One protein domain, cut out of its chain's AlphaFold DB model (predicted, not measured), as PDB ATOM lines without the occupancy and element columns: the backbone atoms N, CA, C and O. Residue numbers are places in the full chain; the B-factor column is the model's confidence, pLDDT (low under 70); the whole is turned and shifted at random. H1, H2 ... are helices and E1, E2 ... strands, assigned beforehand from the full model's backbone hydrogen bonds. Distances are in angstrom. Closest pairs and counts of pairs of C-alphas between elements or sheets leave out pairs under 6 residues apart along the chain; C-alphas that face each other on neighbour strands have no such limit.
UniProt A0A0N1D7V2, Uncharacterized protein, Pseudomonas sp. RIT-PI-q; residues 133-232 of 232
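This is residues 133 to 232 of the 232 residues of an uncharacterized protein of Pseudomonas sp. RIT-PI-q (UniProt A0A0N1D7V2). What shape do the parts make? Two small sheets, E1 E2 E3 and E4 E5 E6, follow one another along the domain, and a pair of helices running opposite ways, H1 and H2, covers one face of each, in two layers. Each sheet is a meander, each strand the antiparallel neighbour of the one before. What is printed? The printed part has 100 residues with six named strands and two named helices, in the order E1 E2 E3 H1 E4 E5 E6 H2, class mixed. It is compact, with a radius of gyration of the C-alphas of 12.9 A, spans 44 by 29 by 23 A, and is only just elongated.

How do the strands pair? In E1, residues 136 to 142, E2, residues 145 to 150, and E3, residues 153 to 158, N 137 and O 149 are 2.8 A apart and N 148 and O 155 3.0 A, within hydrogen-bond range. In E4, residues 185 to 188, E5, residues 197 to 201, and E6, residues 207 to 209, N 186 and O 200 are 3.0 A apart and N 197 and O 209 2.9 A. How do the helices stand? H1, residues 159 to 169, and H2, residues 211 to 231, touch at a shallow tilt of 24 degrees; their closest C-alphas, of Leu 169 and Ser 214, are 5.2 A apart. H2 lies over E1 and E2 at a height over the sheet of 10.7 A, and in both helices every O i to N i+4 pair is within hydrogen-bond range.

Where does E1 begin? At C-alpha 136, (196.111, 212.717, 304.446); it is 17.2 A long. Where does H2 end? At C-alpha 231, (212.362, 222.002, 293.160), after 30.2 A.

Is anything cut or long? The printed part has no cut; the link H1 to E4, 15 residues, is long. Where is confidence low? Residues 175 to 180, 192 and 232 are under 70.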
ATOM      1  N   LEU A 133     196.032 216.808 309.886       83.69
ATOM      2  CA  LEU A 133     196.404 216.232 308.586       83.69
ATOM      3  C   LEU A 133     196.497 214.695 308.611       83.69
ATOM      4  O   LEU A 133     196.963 214.091 307.653       83.69
ATOM      5  N   SER A 134     196.079 214.039 309.698       88.12
ATOM      6  CA  SER A 134     196.277 212.596 309.909       88.12
ATOM      7  C   SER A 134     195.558 211.711 308.888       88.12
ATOM      8  O   SER A 134     196.005 210.594 308.642       88.12
ATOM      9  N   ARG A 135     194.469 212.201 308.284       92.38
ATOM     10  CA  ARG A 135     193.731 211.506 307.215       92.38
ATOM     11  C   ARG A 135     194.460 211.551 305.871       92.38
ATOM     12  O   ARG A 135     194.209 210.703 305.020       92.38
ATOM     13  N   PHE A 136     195.361 212.515 305.681       92.94
ATOM     14  CA  PHE A 136     196.111 212.717 304.446       92.94
ATOM     15  C   PHE A 136     197.494 212.089 304.582       92.94
ATOM     16  O   PHE A 136     198.395 212.619 305.231       92.94
ATOM     17  N   THR A 137     197.664 210.918 303.986       93.62
ATOM     18  CA  THR A 137     198.877 210.109 304.129       93.62
ATOM     19  C   THR A 137     199.453 209.746 302.768       93.62
ATOM     20  O   THR A 137     198.861 210.038 301.733       93.62
ATOM     21  N   TYR A 138     200.637 209.127 302.762       92.19
ATOM     22  CA  TYR A 138     201.306 208.654 301.546       92.19
ATOM     23  C   TYR A 138     201.396 209.730 300.448       92.19
ATOM     24  O   TYR A 138     200.862 209.574 299.355       92.19
ATOM     25  N   ILE A 139     202.050 210.843 300.782       94.00
ATOM     26  CA  ILE A 139     202.195 212.006 299.904       94.00
ATOM     27  C   ILE A 139     203.525 211.896 299.164       94.00
ATOM     28  O   ILE A 139     204.587 212.036 299.775       94.00
ATOM     29  N   GLN A 140     203.478 211.644 297.858       93.75
ATOM     30  CA  GLN A 140     204.678 211.491 297.042       93.75
ATOM     31  C   GLN A 140     204.448 211.982 295.613       93.75
ATOM     32  O   GLN A 140     203.486 211.583 294.965       93.75
ATOM     33  N   TRP A 141     205.376 212.784 295.095       94.69
ATOM     34  CA  TRP A 141     205.419 213.124 293.674       94.69
ATOM     35  C   TRP A 141     206.083 212.010 292.855       94.69
ATOM     36  O   TRP A 141     207.096 211.436 293.264       94.69
ATOM     37  N   ARG A 142     205.504 211.720 291.691       92.44
ATOM     38  CA  ARG A 142     206.095 210.934 290.603       92.44
ATOM     39  C   ARG A 142     205.919 211.728 289.319       92.44
ATOM     40  O   ARG A 142     204.808 211.796 288.792       92.44
ATOM     41  N   ASP A 143     206.999 212.357 288.870       89.12
ATOM     42  CA  ASP A 143     206.959 213.363 287.805       89.12
ATOM     43  C   ASP A 143     205.858 214.398 288.118       89.12
ATOM     44  O   ASP A 143     205.780 214.878 289.246       89.12
ATOM     45  N   ASP A 144     204.948 214.680 287.186       91.69
ATOM     46  CA  ASP A 144     203.839 215.627 287.381       91.69
ATOM     47  C   ASP A 144     202.572 215.015 288.006       91.69
ATOM     48  O   ASP A 144     201.477 215.579 287.895       91.69
ATOM     49  N   THR A 145     202.696 213.852 288.649       95.06
ATOM     50  CA  THR A 145     201.587 213.163 289.321       95.06
ATOM     51  C   THR A 145     201.834 213.079 290.821       95.06
ATOM     52  O   THR A 145     202.821 212.501 291.276       95.06
ATOM     53  N   LEU A 146     200.905 213.620 291.607       96.25
ATOM     54  CA  LEU A 146     200.873 213.472 293.053       96.25
ATOM     55  C   LEU A 146     200.127 212.190 293.417       96.25
ATOM     56  O   LEU A 146     198.957 212.012 293.073       96.25
ATOM     57  N   LEU A 147     200.802 211.327 294.164       96.56
ATOM     58  CA  LEU A 147     200.185 210.240 294.903       96.56
ATOM     59  C   LEU A 147     199.791 210.766 296.280       96.56
ATOM     60  O   LEU A 147     200.623 211.330 296.993       96.56
ATOM     61  N   LEU A 148     198.523 210.586 296.629       95.62
ATOM     62  CA  LEU A 148     197.945 210.970 297.912       95.62
ATOM     63  C   LEU A 148     197.007 209.860 298.379       95.62
ATOM     64  O   LEU A 148     196.225 209.327 297.594       95.62
ATOM     65  N   LYS A 149     197.040 209.527 299.665       95.44
ATOM     66  CA  LYS A 149     196.034 208.680 300.302       95.44
ATOM     67  C   LYS A 149     195.159 209.543 301.207       95.44
ATOM     68  O   LYS A 149     195.680 210.243 302.072       95.44
ATOM     69  N   ILE A 150     193.846 209.489 301.003       93.50
ATOM     70  CA  ILE A 150     192.860 210.088 301.908       93.50
ATOM     71  C   ILE A 150     192.109 208.927 302.545       93.50
ATOM     72  O   ILE A 150     191.474 208.140 301.839       93.50
ATOM     73  N   ASP A 151     192.242 208.790 303.862       90.56
ATOM     74  CA  ASP A 151     191.801 207.612 304.612       90.56
ATOM     75  C   ASP A 151     192.421 206.314 304.052       90.56
ATOM     76  O   ASP A 151     193.640 206.118 304.110       90.56
ATOM     77  N   GLU A 152     191.597 205.426 303.487       89.38
ATOM     78  CA  GLU A 152     192.020 204.159 302.885       89.38
ATOM     79  C   GLU A 152     192.147 204.205 301.354       89.38
ATOM     80  O   GLU A 152     192.790 203.331 300.765       89.38
ATOM     81  N   SER A 153     191.641 205.259 300.714       92.56
ATOM     82  CA  SER A 153     191.604 205.385 299.255       92.56
ATOM     83  C   SER A 153     192.839 206.106 298.722       92.56
ATOM     84  O   SER A 153     193.332 207.072 299.308       92.56
ATOM     85  N   ARG A 154     193.358 205.620 297.591       93.69
ATOM     86  CA  ARG A 154     194.520 206.193 296.902       93.69
ATOM     87  C   ARG A 154     194.065 207.043 295.728       93.69
ATOM     88  O   ARG A 154     193.202 206.625 294.963       93.69
ATOM     89  N   TYR A 155     194.708 208.190 295.573       95.00
ATOM     90  CA  TYR A 155     194.432 209.165 294.537       95.00
ATOM     91  C   TYR A 155     195.713 209.455 293.771       95.00
ATOM     92  O   TYR A 155     196.753 209.753 294.364       95.00
ATOM     93  N   GLU A 156     195.619 209.369 292.448       95.44
ATOM     94  CA  GLU A 156     196.695 209.733 291.529       95.44
ATOM     95  C   GLU A 156     196.236 210.956 290.740       95.44
ATOM     96  O   GLU A 156     195.361 210.862 289.865       95.44
ATOM     97  N   LEU A 157     196.772 212.118 291.104       94.75
ATOM     98  CA  LEU A 157     196.305 213.414 290.623       94.75
ATOM     99  C   LEU A 157     197.428 214.131 289.886       94.75
ATOM    100  O   LEU A 157     198.487 214.394 290.451       94.75
ATOM    101  N   LYS A 158     197.191 214.477 288.623       94.50
ATOM    102  CA  LYS A 158     198.087 215.369 287.883       94.50
ATOM    103  C   LYS A 158     197.964 216.793 288.411       94.50
ATOM    104  O   LYS A 158     196.960 217.150 289.018       94.50
ATOM    105  N   VAL A 159     198.942 217.636 288.095       92.38
ATOM    106  CA  VAL A 159     198.922 219.075 288.417       92.38
ATOM    107  C   VAL A 159     197.571 219.745 288.119       92.38
ATOM    108  O   VAL A 159     197.051 220.469 288.967       92.38
ATOM    109  N   ASP A 160     196.988 219.508 286.943       90.56
ATOM    110  CA  ASP A 160     195.704 220.120 286.575       90.56
ATOM    111  C   ASP A 160     194.527 219.551 287.388       90.56
ATOM    112  O   ASP A 160     193.638 220.303 287.786       90.56
ATOM    113  N   ASP A 161     194.566 218.261 287.736       92.19
ATOM    114  CA  ASP A 161     193.577 217.629 288.616       92.19
ATOM    115  C   ASP A 161     193.628 218.259 290.018       92.19
ATOM    116  O   ASP A 161     192.595 218.544 290.620       92.19
ATOM    117  N   ILE A 162     194.836 218.529 290.530       92.50
ATOM    118  CA  ILE A 162     195.040 219.170 291.836       92.50
ATOM    119  C   ILE A 162     194.479 220.593 291.829       92.50
ATOM    120  O   ILE A 162     193.827 220.986 292.793       92.50
ATOM    121  N   LYS A 163     194.678 221.358 290.749       89.94
ATOM    122  CA  LYS A 163     194.101 222.707 290.622       89.94
ATOM    123  C   LYS A 163     192.578 222.660 290.668       89.94
ATOM    124  O   LYS A 163     191.988 223.393 291.456       89.94
ATOM    125  N   ASN A 164     191.953 221.765 289.897       89.12
ATOM    126  CA  ASN A 164     190.498 221.586 289.936       89.12
ATOM    127  C   ASN A 164     190.025 221.206 291.351       89.12
ATOM    128  O   ASN A 164     189.009 221.715 291.820       89.12
ATOM    129  N   LEU A 165     190.783 220.359 292.059       91.81
ATOM    130  CA  LEU A 165     190.449 219.951 293.421       91.81
ATOM    131  C   LEU A 165     190.521 221.135 294.384       91.81
ATOM    132  O   LEU A 165     189.591 221.354 295.152       91.81
ATOM    133  N   MET A 166     191.596 221.920 294.327       91.44
ATOM    134  CA  MET A 166     191.774 223.103 295.170       91.44
ATOM    135  C   MET A 166     190.640 224.116 294.982       91.44
ATOM    136  O   MET A 166     190.170 224.685 295.964       91.44
ATOM    137  N   MET A 167     190.149 224.297 293.754       87.62
ATOM    138  CA  MET A 167     189.021 225.193 293.484       87.62
ATOM    139  C   MET A 167     187.725 224.751 294.165       87.62
ATOM    140  O   MET A 167     187.000 225.595 294.695       87.62
ATOM    141  N   GLU A 168     187.451 223.447 294.179       88.25
ATOM    142  CA  GLU A 168     186.291 222.875 294.866       88.25
ATOM    143  C   GLU A 168     186.489 222.819 296.389       88.25
ATOM    144  O   GLU A 168     185.527 222.954 297.144       88.25
ATOM    145  N   LEU A 169     187.724 222.662 296.874       90.81
ATOM    146  CA  LEU A 169     188.031 222.703 298.306       90.81
ATOM    147  C   LEU A 169     187.846 224.110 298.883       90.81
ATOM    148  O   LEU A 169     187.274 224.245 299.972       90.81
ATOM    149  N   HIS A 170     188.275 225.141 298.150       86.06
ATOM    150  CA  HIS A 170     188.261 226.514 298.631       86.06
ATOM    151  C   HIS A 170     186.823 227.058 298.735       86.06
ATOM    152  O   HIS A 170     186.100 227.134 297.734       86.06
ATOM    153  N   PRO A 171     186.380 227.503 299.926       80.56
ATOM    154  CA  PRO A 171     184.983 227.860 300.147       80.56
ATOM    155  C   PRO A 171     184.442 228.973 299.245       80.56
ATOM    156  O   PRO A 171     183.261 228.952 298.910       80.56
ATOM    157  N   ALA A 172     185.285 229.938 298.855       78.06
ATOM    158  CA  ALA A 172     184.823 231.062 298.042       78.06
ATOM    159  C   ALA A 172     184.669 230.710 296.557       78.06
ATOM    160  O   ALA A 172     183.825 231.284 295.881       78.06
ATOM    161  N   SER A 173     185.447 229.754 296.044       77.19
ATOM    162  CA  SER A 173     185.416 229.366 294.623       77.19
ATOM    163  C   SER A 173     184.578 228.123 294.356       77.19
ATOM    164  O   SER A 173     184.208 227.873 293.215       77.19
ATOM    165  N   ARG A 174     184.257 227.345 295.393       79.69
ATOM    166  CA  ARG A 174     183.451 226.133 295.268       79.69
ATOM    167  C   ARG A 174     182.137 226.398 294.534       79.69
ATOM    168  O   ARG A 174     181.405 227.327 294.895       79.69
ATOM    169  N   GLY A 175     181.833 225.566 293.537       69.75
ATOM    170  CA  GLY A 175     180.612 225.667 292.737       69.75
ATOM    171  C   GLY A 175     180.638 226.755 291.658       69.75
ATOM    172  O   GLY A 175     179.724 226.807 290.833       69.75
ATOM    173  N   ASP A 176     181.679 227.591 291.611       65.94
ATOM    174  CA  ASP A 176     181.941 228.451 290.465       65.94
ATOM    175  C   ASP A 176     182.700 227.599 289.435       65.94
ATOM    176  O   ASP A 176     183.893 227.337 289.557       65.94
ATOM    177  N   VAL A 177     181.966 227.047 288.466       57.94
ATOM    178  CA  VAL A 177     182.490 226.073 287.496       57.94
ATOM    179  C   VAL A 177     183.604 226.694 286.648       57.94
ATOM    180  O   VAL A 177     183.337 227.455 285.721       57.94
ATOM    181  N   TYR A 178     184.848 226.293 286.909       56.12
ATOM    182  CA  TYR A 178     186.007 226.592 286.065       56.12
ATOM    183  C   TYR A 178     186.803 225.311 285.809       56.12
ATOM    184  O   TYR A 178     187.948 225.170 286.231       56.12
ATOM    185  N   PHE A 179     186.195 224.343 285.121       66.25
ATOM    186  CA  PHE A 179     186.970 223.220 284.600       66.25
ATOM    187  C   PHE A 179     188.035 223.763 283.638       66.25
ATOM    188  O   PHE A 179     187.704 224.264 282.564       66.25
ATOM    189  N   LEU A 180     189.306 223.688 284.038       63.09
ATOM    190  CA  LEU A 180     190.420 224.135 283.205       63.09
ATOM    191  C   LEU A 180     190.831 223.018 282.237       63.09
ATOM    192  O   LEU A 180     190.774 223.182 281.019       63.09
ATOM    193  N   ARG A 181     191.254 221.877 282.794       75.31
ATOM    194  CA  ARG A 181     191.674 220.645 282.106       75.31
ATOM    195  C   ARG A 181     191.865 219.538 283.154       75.31
ATOM    196  O   ARG A 181     191.917 219.840 284.339       75.31
ATOM    197  N   GLY A 182     192.021 218.281 282.738       84.06
ATOM    198  CA  GLY A 182     192.306 217.159 283.642       84.06
ATOM    199  C   GLY A 182     191.046 216.407 284.063       84.06
ATOM    200  O   GLY A 182     190.063 216.388 283.323       84.06
ATOM    201  N   LYS A 183     191.095 215.769 285.231       86.62
ATOM    202  CA  LYS A 183     189.968 215.070 285.851       86.62
ATOM    203  C   LYS A 183     188.907 216.075 286.269       86.62
ATOM    204  O   LYS A 183     189.211 217.134 286.826       86.62
ATOM    205  N   LEU A 184     187.655 215.719 286.017       85.00
ATOM    206  CA  LEU A 184     186.523 216.485 286.512       85.00
ATOM    207  C   LEU A 184     186.347 216.253 288.016       85.00
ATOM    208  O   LEU A 184     186.399 215.113 288.487       85.00
ATOM    209  N   ILE A 185     186.143 217.344 288.754       86.44
ATOM    210  CA  ILE A 185     185.978 217.335 290.205       86.44
ATOM    211  C   ILE A 185     184.737 218.139 290.559       86.44
ATOM    212  O   ILE A 185     184.527 219.226 290.023       86.44
ATOM    213  N   VAL A 186     183.901 217.571 291.421       85.31
ATOM    214  CA  VAL A 186     182.640 218.174 291.858       85.31
ATOM    215  C   VAL A 186     182.482 217.945 293.351       85.31
ATOM    216  O   VAL A 186     182.675 216.831 293.834       85.31
ATOM    217  N   SER A 187     182.085 218.981 294.078       85.62
ATOM    218  CA  SER A 187     181.664 218.868 295.470       85.62
ATOM    219  C   SER A 187     180.139 218.920 295.600       85.62
ATOM    220  O   SER A 187     179.452 219.645 294.875       85.62
ATOM    221  N   LYS A 188     179.587 218.114 296.512       83.38
ATOM    222  CA  LYS A 188     178.157 218.098 296.840       83.38
ATOM    223  C   LYS A 188     177.939 217.894 298.325       83.38
ATOM    224  O   LYS A 188     178.649 217.125 298.970       83.38
ATOM    225  N   VAL A 189     176.909 218.539 298.858       82.31
ATOM    226  CA  VAL A 189     176.468 218.288 300.229       82.31
ATOM    227  C   VAL A 189     175.434 217.170 300.220       82.31
ATOM    228  O   VAL A 189     174.281 217.375 299.853       82.31
ATOM    229  N   LEU A 190     175.863 215.966 300.603       78.19
ATOM    230  CA  LEU A 190     174.996 214.783 300.706       78.19
ATOM    231  C   LEU A 190     174.666 214.405 302.156       78.19
ATOM    232  O   LEU A 190     173.808 213.551 302.401       78.19
ATOM    233  N   ASP A 191     175.348 215.030 303.115       75.38
ATOM    234  CA  ASP A 191     175.143 214.815 304.539       75.38
ATOM    235  C   ASP A 191     173.833 215.457 305.020       75.38
ATOM    236  O   ASP A 191     173.557 216.631 304.777       75.38
ATOM    237  N   TYR A 192     173.041 214.686 305.769       62.72
ATOM    238  CA  TYR A 192     171.772 215.140 306.340       62.72
ATOM    239  C   TYR A 192     171.962 216.233 307.398       62.72
ATOM    240  O   TYR A 192     171.073 217.062 307.601       62.72
ATOM    241  N   HIS A 193     173.103 216.228 308.093       72.25
ATOM    242  CA  HIS A 193     173.418 217.233 309.104       72.25
ATOM    243  C   HIS A 193     174.000 218.520 308.512       72.25
ATOM    244  O   HIS A 193     174.112 219.519 309.234       72.25
ATOM    245  N   TYR A 194     174.275 218.539 307.201       70.75
ATOM    246  CA  TYR A 194     174.865 219.681 306.509       70.75
ATOM    247  C   TYR A 194     176.182 220.107 307.184       70.75
ATOM    248  O   TYR A 194     176.406 221.289 307.451       70.75
ATOM    249  N   GLU A 195     177.019 219.128 307.542       79.62
ATOM    250  CA  GLU A 195     178.324 219.338 308.188       79.62
ATOM    251  C   GLU A 195     179.486 218.931 307.284       79.62
ATOM    252  O   GLU A 195     180.562 219.526 307.362       79.62
ATOM    253  N   LYS A 196     179.256 217.957 306.400       87.50
ATOM    254  CA  LYS A 196     180.274 217.437 305.487       87.50
ATOM    255  C   LYS A 196     179.952 217.715 304.029       87.50
ATOM    256  O   LYS A 196     178.796 217.702 303.606       87.50
ATOM    257  N   ILE A 197     181.014 217.910 303.258       88.19
ATOM    258  CA  ILE A 197     180.982 218.004 301.805       88.19
ATOM    259  C   ILE A 197     181.611 216.737 301.236       88.19
ATOM    260  O   ILE A 197     182.722 216.360 301.613       88.19
ATOM    261  N   THR A 198     180.894 216.085 300.328       90.56
ATOM    262  CA  THR A 198     181.388 214.941 299.569       90.56
ATOM    263  C   THR A 198     182.061 215.444 298.298       90.56
ATOM    264  O   THR A 198     181.451 216.169 297.510       90.56
ATOM    265  N   TYR A 199     183.311 215.048 298.091       90.44
ATOM    266  CA  TYR A 199     184.099 215.367 296.910       90.44
ATOM    267  C   TYR A 199     184.145 214.162 295.982       90.44
ATOM    268  O   TYR A 199     184.493 213.055 296.392       90.44
ATOM    269  N   PHE A 200     183.814 214.402 294.720       90.19
ATOM    270  CA  PHE A 200     183.868 213.426 293.647       90.19
ATOM    271  C   PHE A 200     185.011 213.795 292.716       90.19
ATOM    272  O   PHE A 200     185.016 214.889 292.154       90.19
ATOM    273  N   ILE A 201     185.957 212.877 292.540       90.00
ATOM    274  CA  ILE A 201     187.017 212.984 291.538       90.00
ATOM    275  C   ILE A 201     186.764 211.904 290.496       90.00
ATOM    276  O   ILE A 201     186.545 210.743 290.837       90.00
ATOM    277  N   GLU A 202     186.813 212.272 289.221       86.56
ATOM    278  CA  GLU A 202     186.664 211.321 288.127       86.56
ATOM    279  C   GLU A 202     187.595 210.099 288.290       86.56
ATOM    280  O   GLU A 202     188.800 210.235 288.530       86.56
ATOM    281  N   ASN A 203     187.011 208.902 288.146       86.31
ATOM    282  CA  ASN A 203     187.663 207.595 288.291       86.31
ATOM    283  C   ASN A 203     188.281 207.309 289.675       86.31
ATOM    284  O   ASN A 203     189.211 206.508 289.763       86.31
ATOM    285  N   HIS A 204     187.779 207.932 290.743       88.94
ATOM    286  CA  HIS A 204     188.155 207.595 292.117       88.94
ATOM    287  C   HIS A 204     186.938 207.467 293.026       88.94
ATOM    288  O   HIS A 204     185.854 207.971 292.722       88.94
ATOM    289  N   ASP A 205     187.154 206.823 294.170       89.50
ATOM    290  CA  ASP A 205     186.170 206.796 295.241       89.50
ATOM    291  C   ASP A 205     185.934 208.213 295.793       89.50
ATOM    292  O   ASP A 205     186.877 209.008 295.887       89.50
ATOM    293  N   PRO A 206     184.690 208.557 296.160       91.81
ATOM    294  CA  PRO A 206     184.402 209.826 296.805       91.81
ATOM    295  C   PRO A 206     184.918 209.844 298.246       91.81
ATOM    296  O   PRO A 206     184.957 208.819 298.928       91.81
ATOM    297  N   PHE A 207     185.232 211.037 298.743       92.56
ATOM    298  CA  PHE A 207     185.617 211.254 300.138       92.56
ATOM    299  C   PHE A 207     184.871 212.443 300.735       92.56
ATOM    300  O   PHE A 207     184.417 213.341 300.028       92.56
ATOM    301  N   GLU A 208     184.737 212.448 302.058       92.62
ATOM    302  CA  GLU A 208     184.019 213.488 302.789       92.62
ATOM    303  C   GLU A 208     184.965 214.280 303.680       92.62
ATOM    304  O   GLU A 208     185.718 213.690 304.468       92.62
ATOM    305  N   LEU A 209     184.862 215.605 303.593       92.00
ATOM    306  CA  LEU A 209     185.564 216.540 304.465       92.00
ATOM    307  C   LEU A 209     184.581 217.548 305.054       92.00
ATOM    308  O   LEU A 209     183.644 217.989 304.380       92.00
ATOM    309  N   ASP A 210     184.823 217.956 306.292       89.19
ATOM    310  CA  ASP A 210     184.243 219.191 306.805       89.19
ATOM    311  C   ASP A 210     184.943 220.431 306.203       89.19
ATOM    312  O   ASP A 210     185.848 220.347 305.364       89.19
ATOM    313  N   ILE A 211     184.493 221.621 306.600       84.75
ATOM    314  CA  ILE A 211     185.053 222.886 306.116       84.75
ATOM    315  C   ILE A 211     186.535 223.053 306.492       84.75
ATOM    316  O   ILE A 211     187.310 223.531 305.663       84.75
ATOM    317  N   GLU A 212     186.932 222.717 307.720       86.81
ATOM    318  CA  GLU A 212     188.308 222.918 308.184       86.81
ATOM    319  C   GLU A 212     189.259 221.916 307.527       86.81
ATOM    320  O   GLU A 212     190.344 222.297 307.089       86.81
ATOM    321  N   GLU A 213     188.826 220.665 307.390       91.44
ATOM    322  CA  GLU A 213     189.531 219.618 306.656       91.44
ATOM    323  C   GLU A 213     189.700 219.989 305.175       91.44
ATOM    324  O   GLU A 213     190.778 219.792 304.611       91.44
ATOM    325  N   SER A 214     188.673 220.588 304.555       91.75
ATOM    326  CA  SER A 214     188.742 221.070 303.168       91.75
ATOM    327  C   SER A 214     189.830 222.134 302.996       91.75
ATOM    328  O   SER A 214     190.654 222.038 302.088       91.75
ATOM    329  N   MET A 215     189.872 223.120 303.899       89.12
ATOM    330  CA  MET A 215     190.885 224.181 303.873       89.12
ATOM    331  C   MET A 215     192.292 223.646 304.189       89.12
ATOM    332  O   MET A 215     193.278 224.101 303.611       89.12
ATOM    333  N   ALA A 216     192.405 222.667 305.092       91.19
ATOM    334  CA  ALA A 216     193.682 222.035 305.413       91.19
ATOM    335  C   ALA A 216     194.250 221.259 304.215       91.19
ATOM    336  O   ALA A 216     195.439 221.385 303.913       91.19
ATOM    337  N   LEU A 217     193.401 220.510 303.500       93.75
ATOM    338  CA  LEU A 217     193.798 219.822 302.274       93.75
ATOM    339  C   LEU A 217     194.215 220.821 301.190       93.75
ATOM    340  O   LEU A 217     195.267 220.648 300.580       93.75
ATOM    341  N   GLU A 218     193.443 221.888 300.986       92.81
ATOM    342  CA  GLU A 218     193.771 222.941 300.021       92.81
ATOM    343  C   GLU A 218     195.146 223.568 300.304       92.81
ATOM    344  O   GLU A 218     196.001 223.625 299.419       92.81
ATOM    345  N   GLY A 219     195.394 223.983 301.553       90.88
ATOM    346  CA  GLY A 219     196.668 224.580 301.954       90.88
ATOM    347  C   GLY A 219     197.849 223.617 301.804       90.88
ATOM    348  O   GLY A 219     198.928 224.010 301.352       90.88
ATOM    349  N   MET A 220     197.644 222.337 302.128       92.81
ATOM    350  CA  MET A 220     198.647 221.291 301.927       92.81
ATOM    351  C   MET A 220     198.964 221.098 300.438       92.81
ATOM    352  O   MET A 220     200.137 221.080 300.069       92.81
ATOM    353  N   LEU A 221     197.945 221.003 299.579       94.31
ATOM    354  CA  LEU A 221     198.109 220.860 298.129       94.31
ATOM    355  C   LEU A 221     198.807 222.076 297.512       94.31
ATOM    356  O   LEU A 221     199.727 221.903 296.714       94.31
ATOM    357  N   GLY A 222     198.453 223.293 297.934       92.94
ATOM    358  CA  GLY A 222     199.127 224.517 297.499       92.94
ATOM    359  C   GLY A 222     200.615 224.527 297.861       92.94
ATOM    360  O   GLY A 222     201.461 224.844 297.025       92.94
ATOM    361  N   SER A 223     200.954 224.101 299.082       92.31
ATOM    362  CA  SER A 223     202.346 223.951 299.527       92.31
ATOM    363  C   SER A 223     203.108 222.892 298.718       92.31
ATOM    364  O   SER A 223     204.245 223.123 298.303       92.31
ATOM    365  N   LEU A 224     202.479 221.743 298.445       93.81
ATOM    366  CA  LEU A 224     203.071 220.656 297.659       93.81
ATOM    367  C   LEU A 224     203.314 221.050 296.201       93.81
ATOM    368  O   LEU A 224     204.386 220.750 295.680       93.81
ATOM    369  N   LEU A 225     202.357 221.733 295.566       94.00
ATOM    370  CA  LEU A 225     202.512 222.276 294.215       94.00
ATOM    371  C   LEU A 225     203.629 223.313 294.161       94.00
ATOM    372  O   LEU A 225     204.474 223.250 293.274       94.00
ATOM    373  N   GLY A 226     203.664 224.232 295.132       92.19
ATOM    374  CA  GLY A 226     204.742 225.209 295.243       92.19
ATOM    375  C   GLY A 226     206.105 224.520 295.294       92.19
ATOM    376  O   GLY A 226     206.972 224.811 294.477       92.19
ATOM    377  N   ARG A 227     206.283 223.545 296.193       91.31
ATOM    378  CA  ARG A 227     207.536 222.778 296.276       91.31
ATOM    379  C   ARG A 227     207.878 222.083 294.966       91.31
ATOM    380  O   ARG A 227     209.017 222.200 294.543       91.31
ATOM    381  N   HIS A 228     206.916 221.409 294.334       91.62
ATOM    382  CA  HIS A 228     207.132 220.697 293.071       91.62
ATOM    383  C   HIS A 228     207.700 221.624 291.995       91.62
ATOM    384  O   HIS A 228     208.771 221.350 291.465       91.62
ATOM    385  N   PHE A 229     207.060 222.776 291.768       90.19
ATOM    386  CA  PHE A 229     207.492 223.730 290.741       90.19
ATOM    387  C   PHE A 229     208.815 224.439 291.042       90.19
ATOM    388  O   PHE A 229     209.510 224.812 290.106       90.19
ATOM    389  N   TYR A 230     209.161 224.648 292.316       86.31
ATOM    390  CA  TYR A 230     210.411 225.321 292.703       86.31
ATOM    391  C   TYR A 230     211.574 224.358 293.000       86.31
ATOM    392  O   TYR A 230     212.669 224.813 293.319       86.31
ATOM    393  N   SER A 231     211.339 223.043 292.952       76.44
ATOM    394  CA  SER A 231     212.362 222.002 293.160       76.44
ATOM    395  C   SER A 231     212.883 221.360 291.868       76.44
ATOM    396  O   SER A 231     213.815 220.558 291.937       76.44
ATOM    397  N   GLN A 232     212.273 221.701 290.729       57.91
ATOM    398  CA  GLN A 232     212.728 221.360 289.376       57.91
ATOM    399  C   GLN A 232     213.681 222.433 288.845       57.91
ATOM    400  O   GLN A 232     214.612 222.053 288.102       57.91
TER     401      GLN A 232